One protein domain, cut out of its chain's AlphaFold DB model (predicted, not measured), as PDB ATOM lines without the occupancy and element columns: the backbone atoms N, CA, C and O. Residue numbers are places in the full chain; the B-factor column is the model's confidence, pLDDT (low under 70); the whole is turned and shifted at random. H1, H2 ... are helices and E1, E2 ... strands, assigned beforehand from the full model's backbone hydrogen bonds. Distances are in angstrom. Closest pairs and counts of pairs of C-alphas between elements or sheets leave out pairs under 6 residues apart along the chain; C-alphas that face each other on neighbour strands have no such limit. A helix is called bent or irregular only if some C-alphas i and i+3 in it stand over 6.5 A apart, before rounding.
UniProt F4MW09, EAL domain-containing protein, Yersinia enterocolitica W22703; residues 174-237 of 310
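Overview. This is residues 174 to 237 of the 310 residues of the protein "EAL domain-containing protein" of Yersinia enterocolitica W22703 (UniProt F4MW09). One strongly twisted, curled sheet of five antiparallel strands, in the order E3 E2 E1 E5 E4, makes the body, and a single loose helix, H1, is set off from it. A meander, E1 E2 E3, with each strand the antiparallel neighbour of the one before, joins side by side with the hairpin E4 and E5. The printed part has 64 residues with one named helix and five named strands, along the chain H1 E1 E2 E3 E4 E5, class mixed. It is compact, with a radius of gyration of the C-alphas of 11.9 A and spans of 31 by 24 by 24 A.

Arrangement. Inner strands E1, residues 190 to 194, and E5, residues 227 to 232, are antiparallel at 157 degrees, with N 191 and O 230 at 2.8 A. E2, residues 197 to 200, forms a hairpin with E1, with N 192 and O 199 at 2.8 A. Edge strand E3, residues 206 to 208, forms a hairpin with E2 at 127 degrees, with N 198 and O 207 at 2.8 A. The other edge strand, E4, residues 217 to 221, forms a hairpin with E5, with N 220 and O 229 at 2.8 A. E3 and E4 are apart. H1, residues 175 to 184, is not on the sheet; 4 of its 6 O i to N i+4 pairs are within hydrogen-bond range.

Along the chain. E5, the longest strand, measures 16.3 A from C-alpha 227 at (69.959, 167.996, 180.073) to C-alpha 232. E1 measures 13.3 A and E4 13.0 A. H1 measures 15.7 A from C-alpha 175 at (68.708, 155.964, 165.587), and is only just irregular: C-alphas 180 and 183 are 6.9 A apart.

Size, cuts and confidence. The two C-alphas farthest apart, those of Gly 224 and Thr 237, are 34.8 A apart. The printed part has no cut and no long link. The model's pLDDT is under 70 at residues 174 to 188.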
ATOM      1  N   LEU A 174      67.169 158.144 168.836       64.88
ATOM      2  CA  LEU A 174      68.626 158.010 168.872       64.88
ATOM      3  C   LEU A 174      69.184 157.204 167.678       64.88
ATOM      4  O   LEU A 174      70.383 156.944 167.599       64.88
ATOM      5  N   HIS A 175      68.329 156.805 166.729       61.38
ATOM      6  CA  HIS A 175      68.708 155.964 165.587       61.38
ATOM      7  C   HIS A 175      69.766 156.577 164.656       61.38
ATOM      8  O   HIS A 175      70.691 155.847 164.296       61.38
ATOM      9  N   PRO A 176      69.714 157.875 164.289       61.31
ATOM     10  CA  PRO A 176      70.756 158.463 163.447       61.31
ATOM     11  C   PRO A 176      72.150 158.356 164.081       61.31
ATOM     12  O   PRO A 176      73.119 158.045 163.395       61.31
ATOM     13  N   TYR A 177      72.241 158.520 165.406       64.50
ATOM     14  CA  TYR A 177      73.490 158.380 166.158       64.50
ATOM     15  C   TYR A 177      74.047 156.950 166.104       64.50
ATOM     16  O   TYR A 177      75.243 156.753 165.888       64.50
ATOM     17  N   LEU A 178      73.176 155.946 166.244       62.53
ATOM     18  CA  LEU A 178      73.564 154.538 166.136       62.53
ATOM     19  C   LEU A 178      74.112 154.195 164.744       62.53
ATOM     20  O   LEU A 178      75.100 153.473 164.646       62.53
ATOM     21  N   LEU A 179      73.514 154.739 163.678       60.88
ATOM     22  CA  LEU A 179      73.969 154.514 162.300       60.88
ATOM     23  C   LEU A 179      75.340 155.150 162.029       60.88
ATOM     24  O   LEU A 179      76.197 154.524 161.409       60.88
ATOM     25  N   LEU A 180      75.565 156.369 162.527       59.59
ATOM     26  CA  LEU A 180      76.834 157.090 162.369       59.59
ATOM     27  C   LEU A 180      77.994 156.412 163.117       59.59
ATOM     28  O   LEU A 180      79.127 156.429 162.638       59.59
ATOM     29  N   ASN A 181      77.716 155.771 164.256       58.62
ATOM     30  CA  ASN A 181      78.741 155.150 165.101       58.62
ATOM     31  C   ASN A 181      78.915 153.636 164.901       58.62
ATOM     32  O   ASN A 181      79.821 153.052 165.495       58.62
ATOM     33  N   TYR A 182      78.120 152.998 164.037       49.09
ATOM     34  CA  TYR A 182      78.259 151.567 163.731       49.09
ATOM     35  C   TYR A 182      79.588 151.232 163.026       49.09
ATOM     36  O   TYR A 182      80.160 150.166 163.236       49.09
ATOM     37  N   SER A 183      80.123 152.169 162.235       50.28
ATOM     38  CA  SER A 183      81.343 151.988 161.428       50.28
ATOM     39  C   SER A 183      82.614 151.706 162.253       50.28
ATOM     40  O   SER A 183      83.546 151.076 161.762       50.28
ATOM     41  N   ASN A 184      82.663 152.120 163.525       50.94
ATOM     42  CA  ASN A 184      83.891 152.082 164.330       50.94
ATOM     43  C   ASN A 184      84.054 150.845 165.238       50.94
ATOM     44  O   ASN A 184      84.907 150.872 166.123       50.94
ATOM     45  N   ASN A 185      83.277 149.767 165.050       47.03
ATOM     46  CA  ASN A 185      83.353 148.508 165.829       47.03
ATOM     47  C   ASN A 185      83.208 148.638 167.366       47.03
ATOM     48  O   ASN A 185      83.289 147.646 168.085       47.03
ATOM     49  N   GLN A 186      82.940 149.839 167.878       53.84
ATOM     50  CA  GLN A 186      82.652 150.138 169.274       53.84
ATOM     51  C   GLN A 186      81.388 150.990 169.283       53.84
ATOM     52  O   GLN A 186      81.436 152.206 169.100       53.84
ATOM     53  N   VAL A 187      80.227 150.344 169.416       53.47
ATOM     54  CA  VAL A 187      78.958 151.059 169.578       53.47
ATOM     55  C   VAL A 187      78.983 151.708 170.960       53.47
ATOM     56  O   VAL A 187      78.606 151.095 171.958       53.47
ATOM     57  N   ASN A 188      79.476 152.942 171.018       66.62
ATOM     58  CA  ASN A 188      79.396 153.774 172.206       66.62
ATOM     59  C   ASN A 188      77.911 154.005 172.506       66.62
ATOM     60  O   ASN A 188      77.179 154.602 171.712       66.62
ATOM     61  N   GLY A 189      77.444 153.452 173.624       78.06
ATOM     62  CA  GLY A 189      76.096 153.710 174.109       78.06
ATOM     63  C   GLY A 189      75.972 155.172 174.525       78.06
ATOM     64  O   GLY A 189      76.934 155.765 175.005       78.06
ATOM     65  N   LEU A 190      74.788 155.753 174.397       85.31
ATOM     66  CA  LEU A 190      74.513 157.093 174.908       85.31
ATOM     67  C   LEU A 190      73.272 157.042 175.791       85.31
ATOM     68  O   LEU A 190      72.334 156.300 175.502       85.31
ATOM     69  N   ALA A 191      73.270 157.811 176.873       89.69
ATOM     70  CA  ALA A 191      72.079 158.072 177.662       89.69
ATOM     71  C   ALA A 191      71.820 159.576 177.738       89.69
ATOM     72  O   ALA A 191      72.725 160.356 178.017       89.69
ATOM     73  N   ILE A 192      70.580 159.980 177.485       90.50
ATOM     74  CA  ILE A 192      70.102 161.341 177.718       90.50
ATOM     75  C   ILE A 192      69.393 161.329 179.060       90.50
ATOM     76  O   ILE A 192      68.456 160.558 179.252       90.50
ATOM     77  N   ILE A 193      69.840 162.181 179.968       93.25
ATOM     78  CA  ILE A 193      69.365 162.296 181.337       93.25
ATOM     79  C   ILE A 193      68.707 163.666 181.500       93.25
ATOM     80  O   ILE A 193      69.305 164.696 181.179       93.25
ATOM     81  N   ILE A 194      67.481 163.673 182.014       93.75
ATOM     82  CA  ILE A 194      66.735 164.881 182.372       93.75
ATOM     83  C   ILE A 194      66.125 164.639 183.749       93.75
ATOM     84  O   ILE A 194      65.348 163.700 183.946       93.75
ATOM     85  N   ASP A 195      66.510 165.484 184.701       91.12
ATOM     86  CA  ASP A 195      66.227 165.342 186.132       91.12
ATOM     87  C   ASP A 195      66.668 163.988 186.707       91.12
ATOM     88  O   ASP A 195      67.858 163.773 186.897       91.12
ATOM     89  N   GLU A 196      65.720 163.090 186.996       91.75
ATOM     90  CA  GLU A 196      65.930 161.768 187.608       91.75
ATOM     91  C   GLU A 196      65.711 160.609 186.625       91.75
ATOM     92  O   GLU A 196      65.820 159.435 186.993       91.75
ATOM     93  N   LEU A 197      65.363 160.926 185.376       93.44
ATOM     94  CA  LEU A 197      65.019 159.960 184.343       93.44
ATOM     95  C   LEU A 197      66.033 160.003 183.206       93.44
ATOM     96  O   LEU A 197      66.610 161.043 182.893       93.44
ATOM     97  N   ALA A 198      66.214 158.858 182.565       92.25
ATOM     98  CA  ALA A 198      67.137 158.688 181.467       92.25
ATOM     99  C   ALA A 198      66.526 157.833 180.358       92.25
ATOM    100  O   ALA A 198      65.728 156.934 180.619       92.25
ATOM    101  N   VAL A 199      66.936 158.090 179.119       90.31
ATOM    102  CA  VAL A 199      66.691 157.203 177.973       90.31
ATOM    103  C   VAL A 199      68.014 156.868 177.332       90.31
ATOM    104  O   VAL A 199      68.889 157.723 177.215       90.31
ATOM    105  N   THR A 200      68.153 155.620 176.911       87.94
ATOM    106  CA  THR A 200      69.416 155.078 176.421       87.94
ATOM    107  C   THR A 200      69.329 154.710 174.945       87.94
ATOM    108  O   THR A 200      68.245 154.548 174.390       87.94
ATOM    109  N   THR A 201      70.474 154.560 174.282       81.69
ATOM    110  CA  THR A 201      70.526 154.077 172.894       81.69
ATOM    111  C   THR A 201      70.289 152.571 172.768       81.69
ATOM    112  O   THR A 201      69.991 152.101 171.675       81.69
ATOM    113  N   PHE A 202      70.453 151.811 173.854       77.81
ATOM    114  CA  PHE A 202      70.328 150.349 173.863       77.81
ATOM    115  C   PHE A 202      68.941 149.859 174.294       77.81
ATOM    116  O   PHE A 202      68.551 148.759 173.913       77.81
ATOM    117  N   ASP A 203      68.186 150.669 175.036       78.81
ATOM    118  CA  ASP A 203      66.775 150.436 175.336       78.81
ATOM    119  C   ASP A 203      65.996 151.756 175.235       78.81
ATOM    120  O   ASP A 203      66.354 152.758 175.863       78.81
ATOM    121  N   ALA A 204      64.908 151.741 174.463       77.25
ATOM    122  CA  ALA A 204      64.006 152.878 174.267       77.25
ATOM    123  C   ALA A 204      63.071 153.120 175.470       77.25
ATOM    124  O   ALA A 204      62.102 153.879 175.373       77.25
ATOM    125  N   LYS A 205      63.321 152.459 176.603       87.94
ATOM    126  CA  LYS A 205      62.621 152.698 177.860       87.94
ATOM    127  C   LYS A 205      63.242 153.848 178.645       87.94
ATOM    128  O   LYS A 205      64.457 153.992 178.748       87.94
ATOM    129  N   VAL A 206      62.364 154.640 179.239       90.38
ATOM    130  CA  VAL A 206      62.656 155.639 180.249       90.38
ATOM    131  C   VAL A 206      62.882 154.910 181.556       90.38
ATOM    132  O   VAL A 206      61.978 154.265 182.088       90.38
ATOM    133  N   ILE A 207      64.095 155.033 182.067       92.69
ATOM    134  CA  ILE A 207      64.530 154.396 183.301       92.69
ATOM    135  C   ILE A 207      65.005 155.459 184.295       92.69
ATOM    136  O   ILE A 207      65.475 156.521 183.884       92.69
ATOM    137  N   PRO A 208      64.895 155.215 185.607       93.62
ATOM    138  CA  PRO A 208      65.563 156.039 186.605       93.62
ATOM    139  C   PRO A 208      67.085 156.023 186.416       93.62
ATOM    140  O   PRO A 208      67.651 154.996 186.038       93.62
ATOM    141  N   ILE A 209      67.763 157.121 186.763       91.69
ATOM    142  CA  ILE A 209      69.238 157.222 186.698       91.69
ATOM    143  C   ILE A 209      69.925 156.099 187.488       91.69
ATOM    144  O   ILE A 209      70.972 155.608 187.078       91.69
ATOM    145  N   SER A 210      69.323 155.643 188.589       90.19
ATOM    146  CA  SER A 210      69.851 154.550 189.414       90.19
ATOM    147  C   SER A 210      69.922 153.196 188.700       90.19
ATOM    148  O   SER A 210      70.638 152.310 189.158       90.19
ATOM    149  N   GLN A 211      69.196 153.021 187.593       91.62
ATOM    150  CA  GLN A 211      69.204 151.802 186.779       91.62
ATOM    151  C   GLN A 211      70.154 151.899 185.579       91.62
ATOM    152  O   GLN A 211      70.238 150.960 184.784       91.62
ATOM    153  N   LEU A 212      70.865 153.019 185.418       89.56
ATOM    154  CA  LEU A 212      71.852 153.154 184.356       89.56
ATOM    155  C   LEU A 212      73.032 152.194 184.586       89.56
ATOM    156  O   LEU A 212      73.477 152.017 185.722       89.56
ATOM    157  N   PRO A 213      73.582 151.588 183.517       85.88
ATOM    158  CA  PRO A 213      74.762 150.742 183.619       85.88
ATOM    159  C   PRO A 213      75.937 151.453 184.300       85.88
ATOM    160  O   PRO A 213      76.331 152.545 183.890       85.88
ATOM    161  N   THR A 214      76.563 150.781 185.268       81.62
ATOM    162  CA  THR A 214      77.807 151.210 185.926       81.62
ATOM    163  C   THR A 214      79.019 150.867 185.056       81.62
ATOM    164  O   THR A 214      79.831 150.008 185.398       81.62
ATOM    165  N   ARG A 215      79.092 151.467 183.869       81.50
ATOM    166  CA  ARG A 215      80.218 151.337 182.933       81.50
ATOM    167  C   ARG A 215      80.962 152.661 182.838       81.50
ATOM    168  O   ARG A 215      80.377 153.703 183.129       81.50
ATOM    169  N   ASP A 216      82.209 152.606 182.377       82.31
ATOM    170  CA  ASP A 216      82.978 153.811 182.084       82.31
ATOM    171  C   ASP A 216      82.208 154.691 181.100       82.31
ATOM    172  O   ASP A 216      81.789 154.275 180.011       82.31
ATOM    173  N   ALA A 217      81.958 155.915 181.539       86.06
ATOM    174  CA  ALA A 217      81.163 156.862 180.802       86.06
ATOM    175  C   ALA A 217      81.644 158.281 181.060       86.06
ATOM    176  O   ALA A 217      82.130 158.617 182.140       86.06
ATOM    177  N   ARG A 218      81.496 159.123 180.042       86.06
ATOM    178  CA  ARG A 218      81.754 160.553 180.139       86.06
ATOM    179  C   ARG A 218      80.423 161.269 180.294       86.06
ATOM    180  O   ARG A 218      79.583 161.194 179.400       86.06
ATOM    181  N   GLU A 219      80.236 161.934 181.428       89.81
ATOM    182  CA  GLU A 219      79.090 162.814 181.652       89.81
ATOM    183  C   GLU A 219      79.367 164.188 181.042       89.81
ATOM    184  O   GLU A 219      80.443 164.765 181.208       89.81
ATOM    185  N   ILE A 220      78.381 164.700 180.321       88.25
ATOM    186  CA  ILE A 220      78.411 165.981 179.636       88.25
ATOM    187  C   ILE A 220      77.154 166.746 180.024       88.25
ATOM    188  O   ILE A 220      76.040 166.267 179.823       88.25
ATOM    189  N   GLN A 221      77.321 167.960 180.533       90.12
ATOM    190  CA  GLN A 221      76.210 168.876 180.774       90.12
ATOM    191  C   GLN A 221      76.005 169.764 179.545       90.12
ATOM    192  O   GLN A 221      76.951 170.414 179.097       90.12
ATOM    193  N   LEU A 222      74.777 169.838 179.019       87.94
ATOM    194  CA  LEU A 222      74.471 170.797 177.959       87.94
ATOM    195  C   LEU A 222      74.403 172.225 178.532       87.94
ATOM    196  O   LEU A 222      73.697 172.457 179.519       87.94
ATOM    197  N   PRO A 223      75.106 173.202 177.929       86.69
ATOM    198  CA  PRO A 223      75.105 174.576 178.414       86.69
ATOM    199  C   PRO A 223      73.717 175.205 178.251       86.69
ATOM    200  O   PRO A 223      73.151 175.197 177.160       86.69
ATOM    201  N   GLY A 224      73.174 175.763 179.338       84.56
ATOM    202  CA  GLY A 224      71.887 176.469 179.337       84.56
ATOM    203  C   GLY A 224      70.639 175.580 179.401       84.56
ATOM    204  O   GLY A 224      69.535 176.115 179.437       84.56
ATOM    205  N   TYR A 225      70.791 174.252 179.461       88.56
ATOM    206  CA  TYR A 225      69.670 173.308 179.504       88.56
ATOM    207  C   TYR A 225      69.833 172.293 180.646       88.56
ATOM    208  O   TYR A 225      70.955 171.854 180.908       88.56
ATOM    209  N   PRO A 226      68.742 171.847 181.299       89.12
ATOM    210  CA  PRO A 226      68.773 170.843 182.370       89.12
ATOM    211  C   PRO A 226      68.917 169.415 181.812       89.12
ATOM    212  O   PRO A 226      68.234 168.486 182.234       89.12
ATOM    213  N   ILE A 227      69.780 169.244 180.810       91.31
ATOM    214  CA  ILE A 227      69.959 167.996 180.073       91.31
ATOM    215  C   ILE A 227      71.414 167.565 180.205       91.31
ATOM    216  O   ILE A 227      72.340 168.308 179.866       91.31
ATOM    217  N   LYS A 228      71.596 166.340 180.679       92.31
ATOM    218  CA  LYS A 228      72.882 165.665 180.786       92.31
ATOM    219  C   LYS A 228      72.954 164.561 179.746       92.31
ATOM    220  O   LYS A 228      71.978 163.858 179.504       92.31
ATOM    221  N   ILE A 229      74.109 164.398 179.128       89.88
ATOM    222  CA  ILE A 229      74.383 163.338 178.167       89.88
ATOM    223  C   ILE A 229      75.502 162.483 178.740       89.88
ATOM    224  O   ILE A 229      76.565 162.986 179.088       89.88
ATOM    225  N   LEU A 230      75.262 161.184 178.833       90.12
ATOM    226  CA  LEU A 230      76.227 160.205 179.294       90.12
ATOM    227  C   LEU A 230      76.689 159.377 178.094       90.12
ATOM    228  O   LEU A 230      75.878 158.707 177.458       90.12
ATOM    229  N   ILE A 231      77.980 159.434 177.769       87.56
ATOM    230  CA  ILE A 231      78.570 158.691 176.650       87.56
ATOM    231  C   ILE A 231      79.354 157.508 177.203       87.56
ATOM    232  O   ILE A 231      80.433 157.678 177.779       87.56
ATOM    233  N   TYR A 232      78.821 156.307 177.004       85.50
ATOM    234  CA  TYR A 232      79.500 155.063 177.333       85.50
ATOM    235  C   TYR A 232      80.615 154.810 176.335       85.50
ATOM    236  O   TYR A 232      80.387 154.813 175.125       85.50
ATOM    237  N   HIS A 233      81.810 154.561 176.848       80.38
ATOM    238  CA  HIS A 233      82.975 154.288 176.025       80.38
ATOM    239  C   HIS A 233      83.818 153.195 176.668       80.38
ATOM    240  O   HIS A 233      83.838 153.022 177.883       80.38
ATOM    241  N   THR A 234      84.542 152.460 175.835       78.38
ATOM    242  CA  THR A 234      85.548 151.496 176.280       78.38
ATOM    243  C   THR A 234      86.892 151.948 175.741       78.38
ATOM    244  O   THR A 234      87.131 151.851 174.540       78.38
ATOM    245  N   SER A 235      87.755 152.470 176.613       76.25
ATOM    246  CA  SER A 235      89.047 153.051 176.217       76.25
ATOM    247  C   SER A 235      90.044 152.017 175.680       76.25
ATOM    248  O   SER A 235      90.854 152.329 174.808       76.25
ATOM    249  N   LEU A 236      89.966 150.782 176.181       81.19
ATOM    250  CA  LEU A 236      90.732 149.626 175.722       81.19
ATOM    251  C   LEU A 236      89.800 148.420 175.662       81.19
ATOM    252  O   LEU A 236      89.217 148.032 176.677       81.19
ATOM    253  N   THR A 237      89.661 147.806 174.490       83.12
ATOM    254  CA  THR A 237      88.907 146.554 174.390       83.12
ATOM    255  C   THR A 237      89.782 145.364 174.765       83.12
ATOM    256  O   THR A 237      91.011 145.397 174.657       83.12
TER     257      THR A 237